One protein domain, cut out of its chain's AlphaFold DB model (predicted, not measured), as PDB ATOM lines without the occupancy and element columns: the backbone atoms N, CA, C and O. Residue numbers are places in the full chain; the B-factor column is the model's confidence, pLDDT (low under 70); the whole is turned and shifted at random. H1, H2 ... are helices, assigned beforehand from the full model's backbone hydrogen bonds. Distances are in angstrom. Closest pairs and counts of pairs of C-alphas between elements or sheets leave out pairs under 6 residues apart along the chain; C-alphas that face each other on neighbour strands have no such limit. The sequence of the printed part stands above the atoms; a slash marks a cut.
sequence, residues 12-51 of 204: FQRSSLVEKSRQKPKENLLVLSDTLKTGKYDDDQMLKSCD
ATOM      1  N   PHE A  12       7.088 -42.367  48.166       93.12
ATOM      2  CA  PHE A  12       6.292 -42.858  47.039       93.12
ATOM      3  C   PHE A  12       6.691 -42.203  45.709       93.12
ATOM      4  O   PHE A  12       6.830 -42.887  44.702       93.12
ATOM      5  N   GLN A  13       6.926 -40.889  45.687       91.25
ATOM      6  CA  GLN A  13       7.349 -40.182  44.476       91.25
ATOM      7  C   GLN A  13       8.777 -40.530  44.053       91.25
ATOM      8  O   GLN A  13       9.037 -40.591  42.860       91.25
ATOM      9  N   ARG A  14       9.702 -40.765  44.994       91.31
ATOM     10  CA  ARG A  14      11.055 -41.262  44.705       91.31
ATOM     11  C   ARG A  14      10.978 -42.653  44.110       91.31
ATOM     12  O   ARG A  14      11.592 -42.880  43.083       91.31
ATOM     13  N   SER A  15      10.184 -43.534  44.716       91.62
ATOM     14  CA  SER A  15       9.931 -44.872  44.182       91.62
ATOM     15  C   SER A  15       9.342 -44.794  42.769       91.62
ATOM     16  O   SER A  15       9.898 -45.364  41.838       91.62
ATOM     17  N   SER A  16       8.305 -43.976  42.565       93.75
ATOM     18  CA  SER A  16       7.701 -43.761  41.246       93.75
ATOM     19  C   SER A  16       8.667 -43.127  40.241       93.75
ATOM     20  O   SER A  16       8.658 -43.518  39.078       93.75
ATOM     21  N   LEU A  17       9.505 -42.170  40.660       92.00
ATOM     22  CA  LEU A  17      10.529 -41.574  39.806       92.00
ATOM     23  C   LEU A  17      11.544 -42.630  39.400       92.00
ATOM     24  O   LEU A  17      11.799 -42.747  38.213       92.00
ATOM     25  N   VAL A  18      12.081 -43.393  40.355       92.00
ATOM     26  CA  VAL A  18      13.037 -44.472  40.093       92.00
ATOM     27  C   VAL A  18      12.431 -45.469  39.113       92.00
ATOM     28  O   VAL A  18      13.062 -45.756  38.105       92.00
ATOM     29  N   GLU A  19      11.192 -45.913  39.336       90.62
ATOM     30  CA  GLU A  19      10.477 -46.823  38.434       90.62
ATOM     31  C   GLU A  19      10.274 -46.238  37.029       90.62
ATOM     32  O   GLU A  19      10.493 -46.933  36.043       90.62
ATOM     33  N   LYS A  20       9.917 -44.952  36.910       90.31
ATOM     34  CA  LYS A  20       9.716 -44.279  35.614       90.31
ATOM     35  C   LYS A  20      11.020 -43.912  34.901       90.31
ATOM     36  O   LYS A  20      11.045 -43.856  33.677       90.31
ATOM     37  N   SER A  21      12.082 -43.613  35.648       90.06
ATOM     38  CA  SER A  21      13.415 -43.316  35.113       90.06
ATOM     39  C   SER A  21      14.209 -44.580  34.815       90.06
ATOM     40  O   SER A  21      15.220 -44.519  34.120       90.06
ATOM     41  N   ARG A  22      13.779 -45.725  35.359       90.31
ATOM     42  CA  ARG A  22      14.396 -47.019  35.112       90.31
ATOM     43  C   ARG A  22      14.133 -47.410  33.669       90.31
ATOM     44  O   ARG A  22      13.076 -47.923  33.326       90.31
ATOM     45  N   GLN A  23      15.133 -47.182  32.837       89.06
ATOM     46  CA  GLN A  23      15.145 -47.646  31.463       89.06
ATOM     47  C   GLN A  23      15.962 -48.922  31.386       89.06
ATOM     48  O   GLN A  23      17.067 -49.002  31.937       89.06
ATOM     49  N   LYS A  24      15.440 -49.935  30.692       92.00
ATOM     50  CA  LYS A  24      16.250 -51.121  30.412       92.00
ATOM     51  C   LYS A  24      17.384 -50.726  29.463       92.00
ATOM     52  O   LYS A  24      17.165 -49.894  28.582       92.00
ATOM     53  N   PRO A  25      18.567 -51.359  29.555       93.00
ATOM     54  CA  PRO A  25      19.704 -51.022  28.696       93.00
ATOM     55  C   PRO A  25      19.368 -50.964  27.196       93.00
ATOM     56  O   PRO A  25      19.836 -50.069  26.501       93.00
ATOM     57  N   LYS A  26      18.500 -51.865  26.705       93.12
ATOM     58  CA  LYS A  26      18.044 -51.879  25.302       93.12
ATOM     59  C   LYS A  26      17.222 -50.643  24.922       93.12
ATOM     60  O   LYS A  26      17.443 -50.071  23.864       93.12
ATOM     61  N   GLU A  27      16.285 -50.243  25.777       92.75
ATOM     62  CA  GLU A  27      15.415 -49.082  25.553       92.75
ATOM     63  C   GLU A  27      16.230 -47.786  25.607       92.75
ATOM     64  O   GLU A  27      16.114 -46.955  24.712       92.75
ATOM     65  N   ASN A  28      17.119 -47.659  26.599       93.25
ATOM     66  CA  ASN A  28      18.026 -46.517  26.717       93.25
ATOM     67  C   ASN A  28      18.918 -46.384  25.468       93.25
ATOM     68  O   ASN A  28      19.054 -45.302  24.905       93.25
ATOM     69  N   LEU A  29      19.467 -47.495  24.964       92.56
ATOM     70  CA  LEU A  29      20.300 -47.484  23.758       92.56
ATOM     71  C   LEU A  29      19.527 -47.044  22.504       92.56
ATOM     72  O   LEU A  29      20.087 -46.317  21.683       92.56
ATOM     73  N   LEU A  30      18.256 -47.438  22.357       92.38
ATOM     74  CA  LEU A  30      17.396 -46.974  21.260       92.38
ATOM     75  C   LEU A  30      17.139 -45.468  21.353       92.38
ATOM     76  O   LEU A  30      17.389 -44.752  20.388       92.38
ATOM     77  N   VAL A  31      16.731 -44.986  22.533       92.00
ATOM     78  CA  VAL A  31      16.476 -43.558  22.780       92.00
ATOM     79  C   VAL A  31      17.708 -42.724  22.450       92.00
ATOM     80  O   VAL A  31      17.609 -41.716  21.751       92.00
ATOM     81  N   LEU A  32      18.884 -43.151  22.909       91.88
ATOM     82  CA  LEU A  32      20.119 -42.432  22.631       91.88
ATOM     83  C   LEU A  32      20.510 -42.509  21.143       91.88
ATOM     84  O   LEU A  32      20.940 -41.503  20.587       91.88
ATOM     85  N   SER A  33      20.319 -43.658  20.482       90.56
ATOM     86  CA  SER A  33      20.590 -43.805  19.040       90.56
ATOM     87  C   SER A  33      19.714 -42.876  18.196       90.56
ATOM     88  O   SER A  33      20.205 -42.232  17.270       90.56
ATOM     89  N   ASP A  34      18.425 -42.783  18.513       90.81
ATOM     90  CA  ASP A  34      17.494 -41.905  17.804       90.81
ATOM     91  C   ASP A  34      17.779 -40.430  18.106       90.81
ATOM     92  O   ASP A  34      17.728 -39.593  17.202       90.81
ATOM     93  N   THR A  35      18.173 -40.108  19.343       89.94
ATOM     94  CA  THR A  35      18.602 -38.754  19.731       89.94
ATOM     95  C   THR A  35      19.861 -38.325  18.972       89.94
ATOM     96  O   THR A  35      19.927 -37.196  18.493       89.94
ATOM     97  N   LEU A  36      20.842 -39.217  18.795       88.06
ATOM     98  CA  LEU A  36      22.045 -38.937  18.001       88.06
ATOM     99  C   LEU A  36      21.713 -38.701  16.520       88.06
ATOM    100  O   LEU A  36      22.241 -37.770  15.918       88.06
ATOM    101  N   LYS A  37      20.799 -39.488  15.940       84.50
ATOM    102  CA  LYS A  37      20.380 -39.335  14.533       84.50
ATOM    103  C   LYS A  37      19.573 -38.064  14.275       84.50
ATOM    104  O   LYS A  37      19.702 -37.454  13.219       84.50
ATOM    105  N   THR A  38      18.705 -37.690  15.210       87.25
ATOM    106  CA  THR A  38      17.792 -36.546  15.054       87.25
ATOM    107  C   THR A  38      18.390 -35.229  15.537       87.25
ATOM    108  O   THR A  38      17.927 -34.173  15.114       87.25
ATOM    109  N   GLY A  39      19.431 -35.278  16.375       82.69
ATOM    110  CA  GLY A  39      20.052 -34.108  16.996       82.69
ATOM    111  C   GLY A  39      20.782 -33.164  16.040       82.69
ATOM    112  O   GLY A  39      21.053 -32.037  16.436       82.69
ATOM    113  N   LYS A  40      21.072 -33.586  14.796       83.56
ATOM    114  CA  LYS A  40      21.718 -32.771  13.743       83.56
ATOM    115  C   LYS A  40      22.935 -31.970  14.239       83.56
ATOM    116  O   LYS A  40      23.151 -30.839  13.818       83.56
ATOM    117  N   TYR A  41      23.736 -32.553  15.131       85.62
ATOM    118  CA  TYR A  41      24.900 -31.883  15.722       85.62
ATOM    119  C   TYR A  41      25.923 -31.462  14.661       85.62
ATOM    120  O   TYR A  41      26.490 -30.380  14.746       85.62
ATOM    121  N   ASP A  42      26.076 -32.259  13.604       83.81
ATOM    122  CA  ASP A  42      26.933 -31.917  12.469       83.81
ATOM    123  C   ASP A  42      26.417 -30.726  11.648       83.81
ATOM    124  O   ASP A  42      27.188 -30.191  10.860       83.81
ATOM    125  N   ASP A  43      25.155 -30.300  11.805       86.00
ATOM    126  CA  ASP A  43      24.599 -29.103  11.161       86.00
ATOM    127  C   ASP A  43      24.741 -27.832  12.004       86.00
ATOM    128  O   ASP A  43      24.525 -26.732  11.486       86.00
ATOM    129  N   ASP A  44      25.139 -27.968  13.267       90.19
ATOM    130  CA  ASP A  44      25.291 -26.856  14.190       90.19
ATOM    131  C   ASP A  44      26.416 -25.911  13.731       90.19
ATOM    132  O   ASP A  44      27.577 -26.296  13.566       90.19
ATOM    133  N   GLN A  45      26.056 -24.648  13.497       91.56
ATOM    134  CA  GLN A  45      26.965 -23.639  12.957       91.56
ATOM    135  C   GLN A  45      28.152 -23.361  13.889       91.56
ATOM    136  O   GLN A  45      29.254 -23.092  13.409       91.56
ATOM    137  N   MET A  46      27.945 -23.447  15.205       92.25
ATOM    138  CA  MET A  46      29.006 -23.257  16.186       92.25
ATOM    139  C   MET A  46      29.976 -24.441  16.150       92.25
ATOM    140  O   MET A  46      31.183 -24.223  16.065       92.25
ATOM    141  N   LEU A  47      29.479 -25.680  16.143       90.81
ATOM    142  CA  LEU A  47      30.337 -26.871  16.064       90.81
ATOM    143  C   LEU A  47      31.153 -26.905  14.766       90.81
ATOM    144  O   LEU A  47      32.356 -27.165  14.813       90.81
ATOM    145  N   LYS A  48      30.537 -26.533  13.635       90.81
ATOM    146  CA  LYS A  48      31.226 -26.372  12.343       90.81
ATOM    147  C   LYS A  48      32.332 -25.325  12.399       90.81
ATOM    148  O   LYS A  48      33.416 -25.572  11.886       90.81
ATOM    149  N   SER A  49      32.076 -24.173  13.022       94.12
ATOM    150  CA  SER A  49      33.078 -23.102  13.140       94.12
ATOM    151  C   SER A  49      34.303 -23.498  13.975       94.12
ATOM    152  O   SER A  49      35.353 -22.877  13.845       94.12
ATOM    153  N   CYS A  50      34.168 -24.543  14.798       94.06
ATOM    154  CA  CYS A  50      35.226 -25.108  15.631       94.06
ATOM    155  C   CYS A  50      35.833 -26.408  15.059       94.06
ATOM    156  O   CYS A  50      36.570 -27.077  15.781       94.06
ATOM    157  N   ASP A  51      35.503 -26.804  13.821       91.75
ATOM    158  CA  ASP A  51      35.927 -28.070  13.187       91.75
ATOM    159  C   ASP A  51      35.593 -29.345  13.998       91.75
ATOM    160  O   ASP A  51      36.230 -30.395  13.856       91.75
TER     161      ASP A  51
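AT A GLANCE: This is residues 12 to 51 of the 204 residues of the protein "Piwi domain-containing protein" of Kingdonia uniflora (UniProt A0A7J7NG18). Look for an open arch of three separate helices strung end to end: the longest, H2, makes its middle, H1 makes one arm, and the short H3 ends the other side. The printed part has 40 residues, with three named helices in the order H1, H2, H3 and no named strand; its class is all helix. It is extended, with a radius of gyration of the C-alphas of 15.9 A, and spans 47 by 20 by 13 A.

IN THESE COORDINATES: Find C-alpha 25 at (19.704, -51.022, 28.696); from there H2, residues 25 to 38, runs 20.0 A. H1, residues 12 to 21, runs 13.9 A from C-alpha 12 at (6.292, -42.858, 47.039). H3, residues 45 to 49, ends at C-alpha 49 at (33.078, -23.102, 13.140).

HOW THE PARTS SIT: H2 is apart from H1 and from H3, and H1 is apart from H3. In H1, H2 and H3 every O i to N i+4 pair is within hydrogen-bond range.

THE WHOLE: The C-alphas farthest apart, of Phe 12 and Ser 49, are 47.5 A apart. The printed part has no cut. The link from H1 to H2 is tight, that from H2 to H3 short. No printed residue is under pLDDT 70.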